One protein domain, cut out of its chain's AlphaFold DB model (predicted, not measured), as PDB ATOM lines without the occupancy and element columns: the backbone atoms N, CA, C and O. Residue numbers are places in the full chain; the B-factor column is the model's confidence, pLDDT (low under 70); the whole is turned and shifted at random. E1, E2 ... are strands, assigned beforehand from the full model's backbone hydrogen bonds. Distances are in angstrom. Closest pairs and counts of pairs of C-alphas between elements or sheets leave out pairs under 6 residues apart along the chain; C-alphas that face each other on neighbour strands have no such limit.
ATOM      1  N   SER A 396      47.260  25.365  49.366       96.44
ATOM      2  CA  SER A 396      47.598  24.637  48.142       96.44
ATOM      3  C   SER A 396      46.334  24.085  47.495       96.44
ATOM      4  O   SER A 396      45.652  23.236  48.065       96.44
ATOM      5  N   VAL A 397      46.032  24.552  46.289       97.56
ATOM      6  CA  VAL A 397      44.826  24.197  45.545       97.56
ATOM      7  C   VAL A 397      45.219  23.493  44.254       97.56
ATOM      8  O   VAL A 397      46.009  24.011  43.460       97.56
ATOM      9  N   LEU A 398      44.644  22.312  44.043       96.62
ATOM     10  CA  LEU A 398      44.822  21.520  42.829       96.62
ATOM     11  C   LEU A 398      43.652  21.776  41.864       96.62
ATOM     12  O   LEU A 398      42.529  22.013  42.315       96.62
ATOM     13  N   PRO A 399      43.881  21.746  40.542       94.69
ATOM     14  CA  PRO A 399      42.820  21.918  39.557       94.69
ATOM     15  C   PRO A 399      41.844  20.736  39.574       94.69
ATOM     16  O   PRO A 399      42.184  19.640  40.014       94.69
ATOM     17  N   GLU A 400      40.639  20.935  39.035       89.62
ATOM     18  CA  GLU A 400      39.651  19.850  38.899       89.62
ATOM     19  C   GLU A 400      40.154  18.740  37.967       89.62
ATOM     20  O   GLU A 400      40.020  17.554  38.258       89.62
ATOM     21  N   ARG A 401      40.776  19.127  36.844       92.44
ATOM     22  CA  ARG A 401      41.428  18.183  35.934       92.44
ATOM     23  C   ARG A 401      42.869  17.961  36.372       92.44
ATOM     24  O   ARG A 401      43.730  18.802  36.113       92.44
ATOM     25  N   GLN A 402      43.116  16.801  36.960       93.50
ATOM     26  CA  GLN A 402      44.442  16.321  37.338       93.50
ATOM     27  C   GLN A 402      44.874  15.168  36.426       93.50
ATOM     28  O   GLN A 402      44.021  14.568  35.761       93.50
ATOM     29  N   PRO A 403      46.183  14.867  36.362       95.62
ATOM     30  CA  PRO A 403      46.661  13.669  35.690       95.62
ATOM     31  C   PRO A 403      45.958  12.412  36.221       95.62
ATOM     32  O   PRO A 403      45.809  12.253  37.431       95.62
ATOM     33  N   ALA A 404      45.519  11.524  35.327       94.06
ATOM     34  CA  ALA A 404      44.733  10.342  35.708       94.06
ATOM     35  C   ALA A 404      45.555   9.276  36.458       94.06
ATOM     36  O   ALA A 404      45.004   8.440  37.175       94.06
ATOM     37  N   SER A 405      46.874   9.290  36.271       94.69
ATOM     38  CA  SER A 405      47.840   8.407  36.921       94.69
ATOM     39  C   SER A 405      49.240   9.021  36.835       94.69
ATOM     40  O   SER A 405      49.455  10.013  36.136       94.69
ATOM     41  N   GLN A 406      50.227   8.394  37.481       92.31
ATOM     42  CA  GLN A 406      51.632   8.793  37.332       92.31
ATOM     43  C   GLN A 406      52.184   8.574  35.910       92.31
ATOM     44  O   GLN A 406      53.188   9.175  35.546       92.31
ATOM     45  N   SER A 407      51.525   7.749  35.090       93.94
ATOM     46  CA  SER A 407      51.888   7.546  33.682       93.94
ATOM     47  C   SER A 407      51.218   8.550  32.736       93.94
ATOM     48  O   SER A 407      51.485   8.523  31.537       93.94
ATOM     49  N   ASP A 408      50.320   9.408  33.235       96.56
ATOM     50  CA  ASP A 408      49.691  10.450  32.426       96.56
ATOM     51  C   ASP A 408      50.704  11.566  32.126       96.56
ATOM     52  O   ASP A 408      51.233  12.253  33.013       96.56
ATOM     53  N   ARG A 409      50.961  11.732  30.828       96.50
ATOM     54  CA  ARG A 409      51.834  12.767  30.279       96.50
ATOM     55  C   ARG A 409      51.072  13.836  29.503       96.50
ATOM     56  O   ARG A 409      51.661  14.849  29.163       96.50
ATOM     57  N   ASP A 410      49.795  13.629  29.203       96.56
ATOM     58  CA  ASP A 410      49.016  14.503  28.319       96.56
ATOM     59  C   ASP A 410      48.247  15.581  29.093       96.56
ATOM     60  O   ASP A 410      47.717  16.539  28.514       96.56
ATOM     61  N   THR A 411      48.151  15.437  30.413       96.94
ATOM     62  CA  THR A 411      47.534  16.428  31.291       96.94
ATOM     63  C   THR A 411      48.588  17.389  31.849       96.94
ATOM     64  O   THR A 411      49.450  16.994  32.632       96.94
ATOM     65  N   LEU A 412      48.481  18.678  31.492       97.50
ATOM     66  CA  LEU A 412      49.327  19.741  32.046       97.50
ATOM     67  C   LEU A 412      49.205  19.782  33.575       97.50
ATOM     68  O   LEU A 412      48.093  19.878  34.101       97.50
ATOM     69  N   ARG A 413      50.341  19.784  34.275       97.94
ATOM     70  CA  ARG A 413      50.390  19.788  35.742       97.94
ATOM     71  C   ARG A 413      50.577  21.211  36.244       97.94
ATOM     72  O   ARG A 413      51.517  21.909  35.858       97.94
ATOM     73  N   TRP A 414      49.665  21.651  37.098       98.12
ATOM     74  CA  TRP A 414      49.688  22.986  37.682       98.12
ATOM     75  C   TRP A 414      48.925  23.008  39.005       98.12
ATOM     76  O   TRP A 414      48.094  22.135  39.253       98.12
ATOM     77  N   ALA A 415      49.215  23.997  39.844       98.44
ATOM     78  CA  ALA A 415      48.553  24.239  41.121       98.44
ATOM     79  C   ALA A 415      48.558  25.737  41.443       98.44
ATOM     80  O   ALA A 415      49.270  26.522  40.809       98.44
ATOM     81  N   VAL A 416      47.778  26.141  42.441       98.38
ATOM     82  CA  VAL A 416      47.781  27.511  42.964       98.38
ATOM     83  C   VAL A 416      48.023  27.481  44.466       98.38
ATOM     84  O   VAL A 416      47.313  26.784  45.181       98.38
ATOM     85  N   ARG A 417      48.975  28.284  44.952       97.81
ATOM     86  CA  ARG A 417      48.984  28.726  46.354       97.81
ATOM     87  C   ARG A 417      48.122  29.982  46.437       97.81
ATOM     88  O   ARG A 417      48.463  30.966  45.788       97.81
ATOM     89  N   GLY A 418      46.993  29.956  47.144       95.56
ATOM     90  CA  GLY A 418      46.035  31.070  47.166       95.56
ATOM     91  C   GLY A 418      45.536  31.443  48.561       95.56
ATOM     92  O   GLY A 418      45.369  30.584  49.423       95.56
ATOM     93  N   TYR A 419      45.276  32.735  48.773       92.75
ATOM     94  CA  TYR A 419      44.602  33.253  49.965       92.75
ATOM     95  C   TYR A 419      43.839  34.543  49.637       92.75
ATOM     96  O   TYR A 419      44.410  35.504  49.104       92.75
ATOM     97  N   GLY A 420      42.542  34.573  49.958       91.94
ATOM     98  CA  GLY A 420      41.666  35.718  49.698       91.94
ATOM     99  C   GLY A 420      41.656  36.109  48.217       91.94
ATOM    100  O   GLY A 420      41.202  35.347  47.372       91.94
ATOM    101  N   ALA A 421      42.182  37.289  47.888       92.31
ATOM    102  CA  ALA A 421      42.191  37.844  46.530       92.31
ATOM    103  C   ALA A 421      43.492  37.614  45.732       92.31
ATOM    104  O   ALA A 421      43.607  38.142  44.624       92.31
ATOM    105  N   SER A 422      44.490  36.911  46.278       94.06
ATOM    106  CA  SER A 422      45.825  36.801  45.667       94.06
ATOM    107  C   SER A 422      46.418  35.401  45.787       94.06
ATOM    108  O   SER A 422      45.938  34.567  46.557       94.06
ATOM    109  N   GLY A 423      47.461  35.131  45.009       95.81
ATOM    110  CA  GLY A 423      48.132  33.842  45.040       95.81
ATOM    111  C   GLY A 423      49.335  33.749  44.116       95.81
ATOM    112  O   GLY A 423      49.812  34.743  43.573       95.81
ATOM    113  N   PHE A 424      49.785  32.523  43.906       97.81
ATOM    114  CA  PHE A 424      50.857  32.151  42.999       97.81
ATOM    115  C   PHE A 424      50.431  30.914  42.213       97.81
ATOM    116  O   PHE A 424      50.047  29.901  42.797       97.81
ATOM    117  N   LEU A 425      50.491  31.003  40.887       98.06
ATOM    118  CA  LEU A 425      50.300  29.883  39.973       98.06
ATOM    119  C   LEU A 425      51.628  29.150  39.806       98.06
ATOM    120  O   LEU A 425      52.616  29.778  39.444       98.06
ATOM    121  N   PHE A 426      51.633  27.835  39.982       98.56
ATOM    122  CA  PHE A 426      52.779  26.967  39.729       98.56
ATOM    123  C   PHE A 426      52.449  26.034  38.575       98.56
ATOM    124  O   PHE A 426      51.375  25.440  38.546       98.56
ATOM    125  N   VAL A 427      53.370  25.895  37.628       98.69
ATOM    126  CA  VAL A 427      53.239  24.987  36.487       98.69
ATOM    127  C   VAL A 427      54.477  24.111  36.426       98.69
ATOM    128  O   VAL A 427      55.594  24.622  36.509       98.69
ATOM    129  N   ASN A 428      54.267  22.808  36.240       98.56
ATOM    130  CA  ASN A 428      55.323  21.855  35.949       98.56
ATOM    131  C   ASN A 428      54.959  21.027  34.707       98.56
ATOM    132  O   ASN A 428      54.063  20.190  34.729       98.56
ATOM    133  N   ASN A 429      55.672  21.273  33.617       98.31
ATOM    134  CA  ASN A 429      55.659  20.501  32.379       98.31
ATOM    135  C   ASN A 429      57.049  19.896  32.093       98.31
ATOM    136  O   ASN A 429      57.449  19.727  30.938       98.31
ATOM    137  N   HIS A 430      57.796  19.606  33.160       98.06
ATOM    138  CA  HIS A 430      59.099  18.956  33.139       98.06
ATOM    139  C   HIS A 430      59.067  17.664  33.956       98.06
ATOM    140  O   HIS A 430      58.451  17.608  35.023       98.06
ATOM    141  N   GLN A 431      59.753  16.636  33.458       96.06
ATOM    142  CA  GLN A 431      60.103  15.451  34.234       96.06
ATOM    143  C   GLN A 431      61.322  14.730  33.617       96.06
ATOM    144  O   GLN A 431      61.506  14.806  32.395       96.06
ATOM    145  N   PRO A 432      62.118  14.011  34.429       95.06
ATOM    146  CA  PRO A 432      63.200  13.150  33.966       95.06
ATOM    147  C   PRO A 432      62.721  12.056  33.008       95.06
ATOM    148  O   PRO A 432      61.587  11.593  33.109       95.06
ATOM    149  N   HIS A 433      63.614  11.608  32.119       93.19
ATOM    150  CA  HIS A 433      63.512  10.431  31.228       93.19
ATOM    151  C   HIS A 433      62.358  10.387  30.206       93.19
ATOM    152  O   HIS A 433      62.519   9.839  29.117       93.19
ATOM    153  N   GLU A 434      61.210  10.977  30.510       94.06
ATOM    154  CA  GLU A 434      59.960  10.852  29.773       94.06
ATOM    155  C   GLU A 434      59.399  12.248  29.471       94.06
ATOM    156  O   GLU A 434      58.548  12.743  30.213       94.06
ATOM    157  N   PRO A 435      59.848  12.910  28.390       94.50
ATOM    158  CA  PRO A 435      59.448  14.280  28.090       94.50
ATOM    159  C   PRO A 435      57.930  14.452  27.968       94.50
ATOM    160  O   PRO A 435      57.253  13.672  27.290       94.50
ATOM    161  N   LEU A 436      57.411  15.516  28.581       97.75
ATOM    162  CA  LEU A 436      56.003  15.901  28.485       97.75
ATOM    163  C   LEU A 436      55.745  16.710  27.199       97.75
ATOM    164  O   LEU A 436      56.588  17.527  26.810       97.75
ATOM    165  N   PRO A 437      54.613  16.510  26.504       97.81
ATOM    166  CA  PRO A 437      54.270  17.266  25.309       97.81
ATOM    167  C   PRO A 437      54.087  18.759  25.618       97.81
ATOM    168  O   PRO A 437      53.767  19.171  26.731       97.81
ATOM    169  N   ALA A 438      54.280  19.601  24.606       97.81
ATOM    170  CA  ALA A 438      53.929  21.011  24.714       97.81
ATOM    171  C   ALA A 438      52.401  21.185  24.707       97.81
ATOM    172  O   ALA A 438      51.695  20.536  23.934       97.81
ATOM    173  N   HIS A 439      51.895  22.128  25.500       96.69
ATOM    174  CA  HIS A 439      50.475  22.467  25.552       96.69
ATOM    175  C   HIS A 439      50.241  23.807  24.859       96.69
ATOM    176  O   HIS A 439      50.604  24.856  25.385       96.69
ATOM    177  N   ALA A 440      49.682  23.775  23.649       96.00
ATOM    178  CA  ALA A 440      49.361  24.974  22.879       96.00
ATOM    179  C   ALA A 440      48.002  25.563  23.283       96.00
ATOM    180  O   ALA A 440      47.085  24.837  23.667       96.00
ATOM    181  N   GLY A 441      47.848  26.881  23.129       94.88
ATOM    182  CA  GLY A 441      46.575  27.559  23.391       94.88
ATOM    183  C   GLY A 441      46.176  27.564  24.871       94.88
ATOM    184  O   GLY A 441      44.990  27.612  25.187       94.88
ATOM    185  N   THR A 442      47.154  27.506  25.772       95.81
ATOM    186  CA  THR A 442      46.951  27.447  27.218       95.81
ATOM    187  C   THR A 442      46.599  28.819  27.783       95.81
ATOM    188  O   THR A 442      47.313  29.806  27.581       95.81
ATOM    189  N   THR A 443      45.510  28.846  28.547       95.88
ATOM    190  CA  THR A 443      45.130  29.915  29.474       95.88
ATOM    191  C   THR A 443      44.666  29.295  30.787       95.88
ATOM    192  O   THR A 443      44.034  28.237  30.792       95.88
ATOM    193  N   PHE A 444      44.977  29.965  31.888       96.44
ATOM    194  CA  PHE A 444      44.571  29.630  33.245       96.44
ATOM    195  C   PHE A 444      43.536  30.643  33.708       96.44
ATOM    196  O   PHE A 444      43.755  31.842  33.574       96.44
ATOM    197  N   THR A 445      42.431  30.177  34.271       95.94
ATOM    198  CA  THR A 445      41.433  30.999  34.946       95.94
ATOM    199  C   THR A 445      41.417  30.606  36.414       95.94
ATOM    200  O   THR A 445      41.141  29.456  36.744       95.94
ATOM    201  N   VAL A 446      41.721  31.563  37.287       96.50
ATOM    202  CA  VAL A 446      41.720  31.377  38.738       96.50
ATOM    203  C   VAL A 446      40.613  32.225  39.345       96.50
ATOM    204  O   VAL A 446      40.607  33.452  39.210       96.50
ATOM    205  N   GLU A 447      39.665  31.569  39.999       96.31
ATOM    206  CA  GLU A 447      38.593  32.213  40.753       96.31
ATOM    207  C   GLU A 447      39.034  32.398  42.204       96.31
ATOM    208  O   GLU A 447      39.455  31.444  42.856       96.31
ATOM    209  N   PHE A 448      38.933  33.630  42.701       95.06
ATOM    210  CA  PHE A 448      39.266  33.991  44.074       95.06
ATOM    211  C   PHE A 448      37.979  34.336  44.841       95.06
ATOM    212  O   PHE A 448      37.091  34.949  44.251       95.06
ATOM    213  N   PRO A 449      37.867  34.001  46.138       91.75
ATOM    214  CA  PRO A 449      36.705  34.360  46.956       91.75
ATOM    215  C   PRO A 449      36.417  35.867  46.982       91.75
ATOM    216  O   PRO A 449      35.270  36.282  46.843       91.75
ATOM    217  N   ASP A 450      37.472  36.678  47.097       88.88
ATOM    218  CA  ASP A 450      37.368  38.119  47.361       88.88
ATOM    219  C   ASP A 450      37.725  38.981  46.134       88.88
ATOM    220  O   ASP A 450      38.025  40.173  46.256       88.88
ATOM    221  N   ALA A 451      37.752  38.393  44.933       91.38
ATOM    222  CA  ALA A 451      38.074  39.113  43.703       91.38
ATOM    223  C   ALA A 451      37.445  38.475  42.453       91.38
ATOM    224  O   ALA A 451      37.215  37.269  42.417       91.38
ATOM    225  N   PRO A 452      37.231  39.250  41.371       92.69
ATOM    226  CA  PRO A 452      36.808  38.687  40.095       92.69
ATOM    227  C   PRO A 452      37.780  37.613  39.591       92.69
ATOM    228  O   PRO A 452      38.991  37.702  39.829       92.69
ATOM    229  N   ALA A 453      37.266  36.651  38.822       93.62
ATOM    230  CA  ALA A 453      38.090  35.646  38.159       93.62
ATOM    231  C   ALA A 453      39.246  36.301  37.382       93.62
ATOM    232  O   ALA A 453      39.082  37.340  36.736       93.62
ATOM    233  N   LEU A 454      40.435  35.712  37.480       94.44
ATOM    234  CA  LEU A 454      41.631  36.156  36.777       94.44
ATOM    235  C   LEU A 454      41.973  35.142  35.691       94.44
ATOM    236  O   LEU A 454      42.351  34.019  36.010       94.44
ATOM    237  N   THR A 455      41.906  35.556  34.427       94.19
ATOM    238  CA  THR A 455      42.403  34.753  33.305       94.19
ATOM    239  C   THR A 455      43.770  35.254  32.859       94.19
ATOM    240  O   THR A 455      43.937  36.439  32.562       94.19
ATOM    241  N   LEU A 456      44.748  34.353  32.806       91.81
ATOM    242  CA  LEU A 456      46.114  34.638  32.395       91.81
ATOM    243  C   LEU A 456      46.721  33.489  31.569       91.81
ATOM    244  O   LEU A 456      46.387  32.329  31.786       91.81
ATOM    245  N   PRO A 457      47.658  33.781  30.660       92.06
ATOM    246  CA  PRO A 457      47.938  35.115  30.131       92.06
ATOM    247  C   PRO A 457      46.745  35.665  29.324       92.06
ATOM    248  O   PRO A 457      45.831  34.930  28.959       92.06
ATOM    249  N   SER A 458      46.737  36.976  29.052       87.50
ATOM    250  CA  SER A 458      45.625  37.660  28.358       87.50
ATOM    251  C   SER A 458      45.409  37.199  26.910       87.50
ATOM    252  O   SER A 458      44.371  37.476  26.317       87.50
ATOM    253  N   ALA A 459      46.400  36.523  26.333       89.81
ATOM    254  CA  ALA A 459      46.310  35.814  25.067       89.81
ATOM    255  C   ALA A 459      46.840  34.390  25.282       89.81
ATOM    256  O   ALA A 459      47.845  34.257  25.983       89.81
ATOM    257  N   PRO A 460      46.226  33.353  24.685       92.88
ATOM    258  CA  PRO A 460      46.699  31.980  24.833       92.88
ATOM    259  C   PRO A 460      48.171  31.827  24.439       92.88
ATOM    260  O   PRO A 460      48.611  32.370  23.423       92.88
ATOM    261  N   VAL A 461      48.923  31.067  25.234       93.25
ATOM    262  CA  VAL A 461      50.344  30.775  24.990       93.25
ATOM    263  C   VAL A 461      50.573  29.280  24.841       93.25
ATOM    264  O   VAL A 461      49.703  28.469  25.150       93.25
ATOM    265  N   THR A 462      51.760  28.906  24.379       96.31
ATOM    266  CA  THR A 462      52.225  27.525  24.477       96.31
ATOM    267  C   THR A 462      53.031  27.362  25.758       96.31
ATOM    268  O   THR A 462      53.991  28.102  25.962       96.31
ATOM    269  N   VAL A 463      52.680  26.385  26.594       97.25
ATOM    270  CA  VAL A 463      53.574  25.876  27.644       97.25
ATOM    271  C   VAL A 463      54.489  24.833  26.994       97.25
ATOM    272  O   VAL A 463      53.990  23.792  26.560       97.25
ATOM    273  N   PRO A 464      55.800  25.101  26.836       97.56
ATOM    274  CA  PRO A 464      56.681  24.188  26.120       97.56
ATOM    275  C   PRO A 464      57.005  22.936  26.946       97.56
ATOM    276  O   PRO A 464      56.859  22.916  28.169       97.56
ATOM    277  N   THR A 465      57.467  21.888  26.265       97.56
ATOM    278  CA  THR A 465      58.118  20.730  26.899       97.56
ATOM    279  C   THR A 465      59.274  21.194  27.784       97.56
ATOM    280  O   THR A 465      60.072  22.030  27.358       97.56
ATOM    281  N   GLY A 466      59.362  20.653  29.001       97.00
ATOM    282  CA  GLY A 466      60.420  20.976  29.965       97.00
ATOM    283  C   GLY A 466      60.204  22.283  30.733       97.00
ATOM    284  O   GLY A 466      61.085  22.718  31.465       97.00
ATOM    285  N   ALA A 467      59.055  22.950  30.574       97.75
ATOM    286  CA  ALA A 467      58.779  24.185  31.302       97.75
ATOM    287  C   ALA A 467      58.439  23.912  32.769       97.75
ATOM    288  O   ALA A 467      57.567  23.103  33.052       97.75
ATOM    289  N   TYR A 468      59.013  24.674  33.694       98.25
ATOM    290  CA  TYR A 468      58.521  24.792  35.065       98.25
ATOM    291  C   TYR A 468      58.650  26.253  35.497       98.25
ATOM    292  O   TYR A 468      59.675  26.894  35.258       98.25
ATOM    293  N   PHE A 469      57.585  26.829  36.050       96.94
ATOM    294  CA  PHE A 469      57.563  28.251  36.392       96.94
ATOM    295  C   PHE A 469      56.509  28.582  37.445       96.94
ATOM    296  O   PHE A 469      55.576  27.818  37.695       96.94
ATOM    297  N   CYS A 470      56.666  29.763  38.040       96.69
ATOM    298  CA  CYS A 470      55.715  30.353  38.965       96.69
ATOM    299  C   CYS A 470      55.302  31.747  38.472       96.69
ATOM    300  O   CYS A 470      56.159  32.536  38.064       96.69
ATOM    301  N   TRP A 471      54.004  32.058  38.511       95.19
ATOM    302  CA  TRP A 471      53.476  33.392  38.227       95.19
ATOM    303  C   TRP A 471      52.730  33.965  39.433       95.19
ATOM    304  O   TRP A 471      51.811  33.318  39.939       95.19
ATOM    305  N   PRO A 472      53.057  35.195  39.863       94.50
ATOM    306  CA  PRO A 472      52.285  35.880  40.886       94.50
ATOM    307  C   PRO A 472      50.894  36.255  40.360       94.50
ATOM    308  O   PRO A 472      50.731  36.667  39.209       94.50
ATOM    309  N   LEU A 473      49.887  36.154  41.220       94.25
ATOM    310  CA  LEU A 473      48.488  36.452  40.926       94.25
ATOM    311  C   LEU A 473      48.012  37.549  41.878       94.25
ATOM    312  O   LEU A 473      47.870  37.315  43.077       94.25
ATOM    313  N   ARG A 474      47.740  38.746  41.343       89.81
ATOM    314  CA  ARG A 474      47.194  39.888  42.108       89.81
ATOM    315  C   ARG A 474      48.020  40.260  43.355       89.81
ATOM    316  O   ARG A 474      47.449  40.735  44.333       89.81
TER     317      ARG A 474
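What this domain is: This is residues 396 to 474 of the 536 residues of the protein "Glycoside hydrolase family 35" of Actinobacteria bacterium OK006 (UniProt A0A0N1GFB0). A small, elongated sandwich: the three-stranded sheet E1-E2-E5 faces the bent hairpin E3-E4, and residues 396 to 397 pair beside E1. The 79 printed residues hold five strands, E1 to E5 along the chain, and no named helix: all strand, both sheets antiparallel. The whole is compact, radius of gyration of the C-alphas 13.0 A, spanning 41 by 25 by 17 A.

How they stand to each other: E2, residues 422 to 429, is the inner strand, forming a hairpin with E1, residues 413 to 419, and neighbouring E5, residues 467 to 473. Within hydrogen-bond range are N 417 and O 424, 2.9 A, and N 425 and O 471, 2.8 A. In the hairpin of E3, residues 439 to 448, and E4, residues 451 to 463, N 446 and O 454 are 2.8 A apart, within that range. E3 bends by 57 degrees at residue 442, E4 by 73 degrees at residue 460. The sheets' facing parts are 10.2 A centre to centre.

Where its parts are: E1 begins at C-alpha 413 (50.390, 19.788, 35.742); E5 ends at C-alpha 473 (48.488, 36.452, 40.926). E4 measures 25.9 A, E3 24.5 A.

The domain as a whole: The C-alphas farthest apart, His 433 and Asp 450, are 41.4 A apart. The printed part has no cut and no long link; no printed residue is under 70 in pLDDT.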